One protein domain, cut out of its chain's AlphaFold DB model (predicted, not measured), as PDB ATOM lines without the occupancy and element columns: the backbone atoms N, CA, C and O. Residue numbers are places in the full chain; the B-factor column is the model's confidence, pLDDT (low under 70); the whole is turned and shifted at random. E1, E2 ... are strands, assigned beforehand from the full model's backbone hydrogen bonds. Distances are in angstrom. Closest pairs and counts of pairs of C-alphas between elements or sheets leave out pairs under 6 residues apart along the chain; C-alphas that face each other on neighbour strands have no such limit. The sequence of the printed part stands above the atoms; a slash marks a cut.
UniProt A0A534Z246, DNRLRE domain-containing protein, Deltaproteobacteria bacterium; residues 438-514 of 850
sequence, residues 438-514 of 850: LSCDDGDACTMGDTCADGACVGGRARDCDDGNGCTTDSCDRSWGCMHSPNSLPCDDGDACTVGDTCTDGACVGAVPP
ATOM      1  N   LEU A 438     149.463 265.143 129.682       92.50
ATOM      2  CA  LEU A 438     150.520 265.902 130.345       92.50
ATOM      3  C   LEU A 438     151.699 264.989 130.729       92.50
ATOM      4  O   LEU A 438     151.698 263.787 130.457       92.50
ATOM      5  N   SER A 439     152.734 265.587 131.319       93.25
ATOM      6  CA  SER A 439     153.835 264.869 131.964       93.25
ATOM      7  C   SER A 439     153.431 264.379 133.354       93.25
ATOM      8  O   SER A 439     152.798 265.139 134.084       93.25
ATOM      9  N   CYS A 440     153.880 263.185 133.716       94.06
ATOM     10  CA  CYS A 440     153.603 262.488 134.975       94.06
ATOM     11  C   CYS A 440     154.865 261.734 135.454       94.06
ATOM     12  O   CYS A 440     155.916 261.847 134.816       94.06
ATOM     13  N   ASP A 441     154.776 260.972 136.544       92.75
ATOM     14  CA  ASP A 441     155.817 260.047 137.018       92.75
ATOM     15  C   ASP A 441     155.227 258.627 137.151       92.75
ATOM     16  O   ASP A 441     154.309 258.393 137.939       92.75
ATOM     17  N   ASP A 442     155.722 257.653 136.371       91.56
ATOM     18  CA  ASP A 442     155.203 256.273 136.417       91.56
ATOM     19  C   ASP A 442     155.787 255.437 137.573       91.56
ATOM     20  O   ASP A 442     155.433 254.267 137.749       91.56
ATOM     21  N   GLY A 443     156.650 256.042 138.397       90.31
ATOM     22  CA  GLY A 443     157.269 255.432 139.569       90.31
ATOM     23  C   GLY A 443     158.387 254.436 139.250       90.31
ATOM     24  O   GLY A 443     158.909 253.803 140.172       90.31
ATOM     25  N   ASP A 444     158.762 254.276 137.977       93.00
ATOM     26  CA  ASP A 444     159.899 253.468 137.548       93.00
ATOM     27  C   ASP A 444     161.120 254.384 137.328       93.00
ATOM     28  O   ASP A 444     161.217 255.176 136.393       93.00
ATOM     29  N   ALA A 445     162.119 254.270 138.206       92.00
ATOM     30  CA  ALA A 445     163.354 255.051 138.134       92.00
ATOM     31  C   ALA A 445     164.201 254.764 136.871       92.00
ATOM     32  O   ALA A 445     165.262 255.376 136.690       92.00
ATOM     33  N   CYS A 446     163.754 253.858 135.998       94.50
ATOM     34  CA  CYS A 446     164.360 253.514 134.716       94.50
ATOM     35  C   CYS A 446     163.659 254.119 133.499       94.50
ATOM     36  O   CYS A 446     164.059 253.822 132.370       94.50
ATOM     37  N   THR A 447     162.668 254.978 133.700       93.94
ATOM     38  CA  THR A 447     161.971 255.731 132.651       93.94
ATOM     39  C   THR A 447     162.236 257.240 132.789       93.94
ATOM     40  O   THR A 447     162.936 257.689 133.706       93.94
ATOM     41  N   MET A 448     161.889 258.008 131.751       91.25
ATOM     42  CA  MET A 448     162.194 259.437 131.635       91.25
ATOM     43  C   MET A 448     161.290 260.152 130.628       91.25
ATOM     44  O   MET A 448     161.365 259.915 129.413       91.25
ATOM     45  N   GLY A 449     160.624 261.203 131.106       91.12
ATOM     46  CA  GLY A 449     159.766 262.049 130.273       91.12
ATOM     47  C   GLY A 449     158.456 261.331 130.017       91.12
ATOM     48  O   GLY A 449     158.101 261.065 128.870       91.12
ATOM     49  N   ASP A 450     157.837 260.959 131.122       95.88
ATOM     50  CA  ASP A 450     156.761 259.996 131.240       95.88
ATOM     51  C   ASP A 450     155.444 260.755 131.080       95.88
ATOM     52  O   ASP A 450     155.345 261.941 131.416       95.88
ATOM     53  N   THR A 451     154.476 260.135 130.413       95.62
ATOM     54  CA  THR A 451     153.340 260.869 129.841       95.62
ATOM     55  C   THR A 451     152.031 260.157 130.071       95.62
ATOM     56  O   THR A 451     151.959 258.933 130.005       95.62
ATOM     57  N   CYS A 452     150.979 260.938 130.258       95.69
ATOM     58  CA  CYS A 452     149.637 260.423 130.422       95.69
ATOM     59  C   CYS A 452     149.080 259.867 129.106       95.69
ATOM     60  O   CYS A 452     149.092 260.537 128.069       95.69
ATOM     61  N   ALA A 453     148.587 258.629 129.158       94.38
ATOM     62  CA  ALA A 453     147.913 257.949 128.060       94.38
ATOM     63  C   ALA A 453     146.716 257.159 128.607       94.38
ATOM     64  O   ALA A 453     146.848 256.408 129.571       94.38
ATOM     65  N   ASP A 454     145.537 257.348 128.008       90.94
ATOM     66  CA  ASP A 454     144.283 256.668 128.374       90.94
ATOM     67  C   ASP A 454     143.933 256.710 129.885       90.94
ATOM     68  O   ASP A 454     143.244 255.835 130.406       90.94
ATOM     69  N   GLY A 455     144.383 257.756 130.595       89.69
ATOM     70  CA  GLY A 455     144.113 257.988 132.020       89.69
ATOM     71  C   GLY A 455     145.115 257.359 132.992       89.69
ATOM     72  O   GLY A 455     144.892 257.431 134.195       89.69
ATOM     73  N   ALA A 456     146.210 256.775 132.503       92.88
ATOM     74  CA  ALA A 456     147.317 256.283 133.321       92.88
ATOM     75  C   ALA A 456     148.633 256.961 132.919       92.88
ATOM     76  O   ALA A 456     148.821 257.311 131.750       92.88
ATOM     77  N   CYS A 457     149.567 257.105 133.863       93.88
ATOM     78  CA  CYS A 457     150.935 257.460 133.505       93.88
ATOM     79  C   CYS A 457     151.609 256.267 132.821       93.88
ATOM     80  O   CYS A 457     151.502 255.133 133.300       93.88
ATOM     81  N   VAL A 458     152.288 256.510 131.699       93.69
ATOM     82  CA  VAL A 458     153.111 255.501 131.030       93.69
ATOM     83  C   VAL A 458     154.541 256.001 130.859       93.69
ATOM     84  O   VAL A 458     154.777 257.094 130.333       93.69
ATOM     85  N   GLY A 459     155.490 255.172 131.292       91.38
ATOM     86  CA  GLY A 459     156.917 255.422 131.167       91.38
ATOM     87  C   GLY A 459     157.342 255.736 129.734       91.38
ATOM     88  O   GLY A 459     156.966 255.050 128.779       91.38
ATOM     89  N   GLY A 460     158.123 256.804 129.600       89.94
ATOM     90  CA  GLY A 460     158.568 257.386 128.345       89.94
ATOM     91  C   GLY A 460     159.739 256.624 127.728       89.94
ATOM     92  O   GLY A 460     159.632 255.464 127.327       89.94
ATOM     93  N   ARG A 461     160.894 257.286 127.596       92.00
ATOM     94  CA  ARG A 461     162.109 256.608 127.108       92.00
ATOM     95  C   ARG A 461     162.819 255.921 128.269       92.00
ATOM     96  O   ARG A 461     162.919 256.498 129.348       92.00
ATOM     97  N   ALA A 462     163.386 254.743 128.018       90.88
ATOM     98  CA  ALA A 462     164.289 254.114 128.974       90.88
ATOM     99  C   ALA A 462     165.437 255.073 129.337       90.88
ATOM    100  O   ALA A 462     166.005 255.742 128.464       90.88
ATOM    101  N   ARG A 463     165.760 255.144 130.628       92.12
ATOM    102  CA  ARG A 463     166.902 255.883 131.152       92.12
ATOM    103  C   ARG A 463     168.181 255.184 130.710       92.12
ATOM    104  O   ARG A 463     168.355 253.991 130.946       92.12
ATOM    105  N   ASP A 464     169.052 255.941 130.055       92.81
ATOM    106  CA  ASP A 464     170.405 255.486 129.771       92.81
ATOM    107  C   ASP A 464     171.203 255.448 131.080       92.81
ATOM    108  O   ASP A 464     171.080 256.355 131.909       92.81
ATOM    109  N   CYS A 465     171.962 254.375 131.265       93.69
ATOM    110  CA  CYS A 465     172.725 254.080 132.475       93.69
ATOM    111  C   CYS A 465     174.161 253.630 132.165       93.69
ATOM    112  O   CYS A 465     174.839 253.178 133.078       93.69
ATOM    113  N   ASP A 466     174.622 253.741 130.915       91.19
ATOM    114  CA  ASP A 466     176.039 253.592 130.564       91.19
ATOM    115  C   ASP A 466     176.848 254.713 131.256       91.19
ATOM    116  O   ASP A 466     176.612 255.899 131.008       91.19
ATOM    117  N   ASP A 467     177.761 254.361 132.171       87.81
ATOM    118  CA  ASP A 467     178.666 255.321 132.832       87.81
ATOM    119  C   ASP A 467     179.976 255.552 132.053       87.81
ATOM    120  O   ASP A 467     180.837 256.328 132.480       87.81
ATOM    121  N   GLY A 468     180.125 254.910 130.889       86.88
ATOM    122  CA  GLY A 468     181.312 254.935 130.043       86.88
ATOM    123  C   GLY A 468     182.451 254.032 130.524       86.88
ATOM    124  O   GLY A 468     183.522 254.041 129.909       86.88
ATOM    125  N   ASN A 469     182.272 253.263 131.602       83.31
ATOM    126  CA  ASN A 469     183.321 252.434 132.185       83.31
ATOM    127  C   ASN A 469     183.193 250.965 131.747       83.31
ATOM    128  O   ASN A 469     182.341 250.211 132.200       83.31
ATOM    129  N   GLY A 470     184.138 250.485 130.933       88.06
ATOM    130  CA  GLY A 470     184.182 249.074 130.518       88.06
ATOM    131  C   GLY A 470     184.324 248.054 131.665       88.06
ATOM    132  O   GLY A 470     184.217 246.851 131.417       88.06
ATOM    133  N   CYS A 471     184.563 248.507 132.903       92.88
ATOM    134  CA  CYS A 471     184.693 247.686 134.106       92.88
ATOM    135  C   CYS A 471     183.494 247.691 135.063       92.88
ATOM    136  O   CYS A 471     183.540 247.025 136.103       92.88
ATOM    137  N   THR A 472     182.399 248.340 134.689       93.44
ATOM    138  CA  THR A 472     181.073 248.183 135.295       93.44
ATOM    139  C   THR A 472     180.185 247.301 134.408       93.44
ATOM    140  O   THR A 472     180.530 246.882 133.304       93.44
ATOM    141  N   THR A 473     179.058 246.858 134.940       94.19
ATOM    142  CA  THR A 473     177.967 246.267 134.173       94.19
ATOM    143  C   THR A 473     176.736 247.044 134.553       94.19
ATOM    144  O   THR A 473     176.248 246.936 135.682       94.19
ATOM    145  N   ASP A 474     176.295 247.852 133.603       94.56
ATOM    146  CA  ASP A 474     175.207 248.778 133.807       94.56
ATOM    147  C   ASP A 474     173.876 248.057 133.771       94.56
ATOM    148  O   ASP A 474     173.593 247.166 132.965       94.56
ATOM    149  N   SER A 475     173.050 248.451 134.718       93.56
ATOM    150  CA  SER A 475     171.706 247.956 134.899       93.56
ATOM    151  C   SER A 475     170.869 249.094 135.447       93.56
ATOM    152  O   SER A 475     171.402 250.056 135.999       93.56
ATOM    153  N   CYS A 476     169.559 248.993 135.292       94.75
ATOM    154  CA  CYS A 476     168.653 249.908 135.950       94.75
ATOM    155  C   CYS A 476     167.646 249.110 136.776       94.75
ATOM    156  O   CYS A 476     167.027 248.168 136.272       94.75
ATOM    157  N   ASP A 477     167.528 249.472 138.050       94.56
ATOM    158  CA  ASP A 477     166.528 248.949 138.970       94.56
ATOM    159  C   ASP A 477     165.391 249.962 139.131       94.56
ATOM    160  O   ASP A 477     165.628 251.147 139.362       94.56
ATOM    161  N   ARG A 478     164.144 249.485 139.059       92.12
ATOM    162  CA  ARG A 478     162.948 250.341 139.061       92.12
ATOM    163  C   ARG A 478     162.804 251.235 140.287       92.12
ATOM    164  O   ARG A 478     162.117 252.244 140.217       92.12
ATOM    165  N   SER A 479     163.393 250.859 141.419       92.94
ATOM    166  CA  SER A 479     163.275 251.599 142.678       92.94
ATOM    167  C   SER A 479     164.532 252.391 143.039       92.94
ATOM    168  O   SER A 479     164.451 253.272 143.893       92.94
ATOM    169  N   TRP A 480     165.678 252.098 142.417       88.12
ATOM    170  CA  TRP A 480     166.968 252.732 142.740       88.12
ATOM    171  C   TRP A 480     167.627 253.469 141.563       88.12
ATOM    172  O   TRP A 480     168.572 254.224 141.778       88.12
ATOM    173  N   GLY A 481     167.119 253.304 140.340       91.69
ATOM    174  CA  GLY A 481     167.671 253.895 139.123       91.69
ATOM    175  C   GLY A 481     168.897 253.140 138.609       91.69
ATOM    176  O   GLY A 481     168.978 251.912 138.707       91.69
ATOM    177  N   CYS A 482     169.849 253.871 138.027       93.62
ATOM    178  CA  CYS A 482     171.061 253.289 137.452       93.62
ATOM    179  C   CYS A 482     171.956 252.629 138.513       93.62
ATOM    180  O   CYS A 482     172.221 253.191 139.576       93.62
ATOM    181  N   MET A 483     172.446 251.431 138.196       94.31
ATOM    182  CA  MET A 483     173.300 250.607 139.043       94.31
ATOM    183  C   MET A 483     174.472 250.042 138.233       94.31
ATOM    184  O   MET A 483     174.305 249.136 137.412       94.31
ATOM    185  N   HIS A 484     175.668 250.544 138.534       93.75
ATOM    186  CA  HIS A 484     176.922 250.218 137.855       93.75
ATOM    187  C   HIS A 484     177.690 249.175 138.684       93.75
ATOM    188  O   HIS A 484     178.351 249.499 139.672       93.75
ATOM    189  N   SER A 485     177.545 247.887 138.354       93.38
ATOM    190  CA  SER A 485     178.126 246.798 139.161       93.38
ATOM    191  C   SER A 485     179.533 246.421 138.677       93.38
ATOM    192  O   SER A 485     179.657 246.077 137.506       93.38
ATOM    193  N   PRO A 486     180.583 246.402 139.525       92.50
ATOM    194  CA  PRO A 486     181.924 245.960 139.132       92.50
ATOM    195  C   PRO A 486     181.943 244.605 138.412       92.50
ATOM    196  O   PRO A 486     181.449 243.601 138.934       92.50
ATOM    197  N   ASN A 487     182.536 244.578 137.218       91.44
ATOM    198  CA  ASN A 487     182.661 243.389 136.380       91.44
ATOM    199  C   ASN A 487     184.088 242.789 136.465       91.44
ATOM    200  O   ASN A 487     184.956 243.314 137.160       91.44
ATOM    201  N   SER A 488     184.321 241.651 135.797       93.50
ATOM    202  CA  SER A 488     185.644 240.992 135.687       93.50
ATOM    203  C   SER A 488     185.993 240.585 134.246       93.50
ATOM    204  O   SER A 488     186.613 239.550 133.988       93.50
ATOM    205  N   LEU A 489     185.537 241.384 133.282       90.44
ATOM    206  CA  LEU A 489     185.816 241.222 131.861       90.44
ATOM    207  C   LEU A 489     187.252 241.674 131.520       90.44
ATOM    208  O   LEU A 489     187.878 242.400 132.300       90.44
ATOM    209  N   PRO A 490     187.790 241.254 130.359       89.50
ATOM    210  CA  PRO A 490     188.988 241.857 129.791       89.50
ATOM    211  C   PRO A 490     188.739 243.322 129.426       89.50
ATOM    212  O   PRO A 490     187.680 243.656 128.891       89.50
ATOM    213  N   CYS A 491     189.736 244.162 129.662       88.94
ATOM    214  CA  CYS A 491     189.728 245.592 129.376       88.94
ATOM    215  C   CYS A 491     191.103 246.026 128.829       88.94
ATOM    216  O   CYS A 491     191.916 245.181 128.457       88.94
ATOM    217  N   ASP A 492     191.336 247.331 128.739       81.94
ATOM    218  CA  ASP A 492     192.617 247.964 128.408       81.94
ATOM    219  C   ASP A 492     192.771 249.129 129.402       81.94
ATOM    220  O   ASP A 492     191.848 249.939 129.522       81.94
ATOM    221  N   ASP A 493     193.857 249.170 130.184       75.06
ATOM    222  CA  ASP A 493     194.091 250.232 131.183       75.06
ATOM    223  C   ASP A 493     194.866 251.435 130.609       75.06
ATOM    224  O   ASP A 493     195.148 252.401 131.320       75.06
ATOM    225  N   GLY A 494     195.184 251.405 129.311       66.81
ATOM    226  CA  GLY A 494     195.912 252.450 128.602       66.81
ATOM    227  C   GLY A 494     197.427 252.447 128.832       66.81
ATOM    228  O   GLY A 494     198.132 253.207 128.152       66.81
ATOM    229  N   ASP A 495     197.967 251.612 129.732       59.88
ATOM    230  CA  ASP A 495     199.410 251.449 129.894       59.88
ATOM    231  C   ASP A 495     199.938 250.317 129.003       59.88
ATOM    232  O   ASP A 495     199.889 249.143 129.334       59.88
ATOM    233  N   ALA A 496     200.596 250.662 127.895       59.56
ATOM    234  CA  ALA A 496     201.267 249.682 127.031       59.56
ATOM    235  C   ALA A 496     202.413 248.881 127.717       59.56
ATOM    236  O   ALA A 496     203.121 248.118 127.050       59.56
ATOM    237  N   CYS A 497     202.645 249.081 129.021       65.38
ATOM    238  CA  CYS A 497     203.558 248.315 129.867       65.38
ATOM    239  C   CYS A 497     202.891 247.161 130.645       65.38
ATOM    240  O   CYS A 497     203.621 246.317 131.178       65.38
ATOM    241  N   THR A 498     201.561 247.122 130.746       68.88
ATOM    242  CA  THR A 498     200.775 246.004 131.294       68.88
ATOM    243  C   THR A 498     200.328 245.056 130.172       68.88
ATOM    244  O   THR A 498     200.521 245.342 128.988       68.88
ATOM    245  N   VAL A 499     199.854 243.855 130.530       74.81
ATOM    246  CA  VAL A 499     199.199 242.923 129.596       74.81
ATOM    247  C   VAL A 499     198.147 242.064 130.300       74.81
ATOM    248  O   VAL A 499     198.360 241.585 131.417       74.81
ATOM    249  N   GLY A 500     197.096 241.709 129.557       82.69
ATOM    250  CA  GLY A 500     196.088 240.743 130.007       82.69
ATOM    251  C   GLY A 500     195.137 241.360 131.021       82.69
ATOM    252  O   GLY A 500     194.867 240.763 132.061       82.69
ATOM    253  N   ASP A 501     194.704 242.572 130.712       89.50
ATOM    254  CA  ASP A 501     194.190 243.536 131.669       89.50
ATOM    255  C   ASP A 501     192.719 243.238 131.954       89.50
ATOM    256  O   ASP A 501     191.949 242.851 131.068       89.50
ATOM    257  N   THR A 502     192.346 243.305 133.229       91.44
ATOM    258  CA  THR A 502     191.060 242.784 133.702       91.44
ATOM    259  C   THR A 502     190.435 243.700 134.725       91.44
ATOM    260  O   THR A 502     191.115 244.253 135.591       91.44
ATOM    261  N   CYS A 503     189.117 243.805 134.661       93.25
ATOM    262  CA  CYS A 503     188.352 244.599 135.598       93.25
ATOM    263  C   CYS A 503     188.422 244.012 137.016       93.25
ATOM    264  O   CYS A 503     188.197 242.819 137.229       93.25
ATOM    265  N   THR A 504     188.774 244.855 137.987       92.56
ATOM    266  CA  THR A 504     188.831 244.534 139.420       92.56
ATOM    267  C   THR A 504     188.276 245.718 140.200       92.56
ATOM    268  O   THR A 504     188.733 246.844 140.023       92.56
ATOM    269  N   ASP A 505     187.274 245.474 141.048       88.38
ATOM    270  CA  ASP A 505     186.616 246.483 141.896       88.38
ATOM    271  C   ASP A 505     186.159 247.763 141.150       88.38
ATOM    272  O   ASP A 505     186.078 248.845 141.729       88.38
ATOM    273  N   GLY A 506     185.827 247.633 139.859       86.88
ATOM    274  CA  GLY A 506     185.318 248.709 138.999       86.88
ATOM    275  C   GLY A 506     186.390 249.480 138.219       86.88
ATOM    276  O   GLY A 506     186.037 250.329 137.407       86.88
ATOM    277  N   ALA A 507     187.675 249.172 138.409       86.69
ATOM    278  CA  ALA A 507     188.782 249.725 137.629       86.69
ATOM    279  C   ALA A 507     189.364 248.673 136.674       86.69
ATOM    280  O   ALA A 507     189.425 247.489 137.017       86.69
ATOM    281  N   CYS A 508     189.845 249.094 135.501       85.44
ATOM    282  CA  CYS A 508     190.707 248.234 134.693       85.44
ATOM    283  C   CYS A 508     192.091 248.170 135.342       85.44
ATOM    284  O   CYS A 508     192.660 249.211 135.674       85.44
ATOM    285  N   VAL A 509     192.621 246.962 135.550       84.31
ATOM    286  CA  VAL A 509     193.973 246.774 136.083       84.31
ATOM    287  C   VAL A 509     194.734 245.719 135.292       84.31
ATOM    288  O   VAL A 509     194.311 244.565 135.161       84.31
ATOM    289  N   GLY A 510     195.884 246.130 134.775       80.69
ATOM    290  CA  GLY A 510     196.780 245.296 134.006       80.69
ATOM    291  C   GLY A 510     197.921 244.667 134.796       80.69
ATOM    292  O   GLY A 510     198.350 245.146 135.852       80.69
ATOM    293  N   ALA A 511     198.450 243.556 134.278       70.88
ATOM    294  CA  ALA A 511     199.551 242.834 134.905       70.88
ATOM    295  C   ALA A 511     200.896 243.195 134.256       70.88
ATOM    296  O   ALA A 511     201.193 242.784 133.136       70.88
ATOM    297  N   VAL A 512     201.757 243.914 134.985       65.00
ATOM    298  CA  VAL A 512     203.127 244.214 134.534       65.00
ATOM    299  C   VAL A 512     203.922 242.908 134.325       65.00
ATOM    300  O   VAL A 512     204.105 242.150 135.287       65.00
ATOM    301  N   PRO A 513     204.447 242.624 133.113       65.50
ATOM    302  CA  PRO A 513     205.231 241.421 132.853       65.50
ATOM    303  C   PRO A 513     206.492 241.324 133.734       65.50
ATOM    304  O   PRO A 513     207.125 242.340 134.032       65.50
ATOM    305  N   PRO A 514     206.939 240.113 134.121       61.97
ATOM    306  CA  PRO A 514     208.110 239.933 134.980       61.97
ATOM    307  C   PRO A 514     209.434 240.251 134.253       61.97
ATOM    308  O   PRO A 514     210.146 239.366 133.775       61.97
TER     309      PRO A 514
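What this domain is: This is residues 438 to 514 of the 850 residues of the protein "DNRLRE domain-containing protein" of Deltaproteobacteria bacterium (UniProt A0A534Z246). With little regular structure, three small antiparallel hairpins, E1 with E2, E3 with E4 and E5 with E6, follow one another in a row along an extended rod. The 77 printed residues include six named strands, holding 30 residues, and no named helix: the class is all strand. The radius of gyration of the C-alphas is 18.7 A, the spans 66 by 18 by 11 A.

Where its parts are: Find C-alpha 450 at (156.761, 259.996, 131.240), where E1, residues 450 to 453, begins; E2 is 456 to 458. E3, 472 to 477, is 15.0 A long; E4, 481 to 486, 16.3 A. E5, 499 to 504, precedes E6, 507 to 511, ending at (199.551, 242.834, 134.905).

How they stand to each other: Look across E1 and E2 for N 453 and O 456, 2.9 A apart, within hydrogen-bond range, as are N 473 and O 485 of E3 and E4, 2.7 A, and N 504 and O 507 of E5 and E6, 2.9 A. E2 and E3 are apart.

The domain as a whole: The farthest C-alphas, Gly 455 and Pro 514, are 66.6 A apart. The printed part has no cut; links E2 to E3 and E4 to E5 are long. Residues 494 to 498 and 512 to 514 have pLDDT under 70.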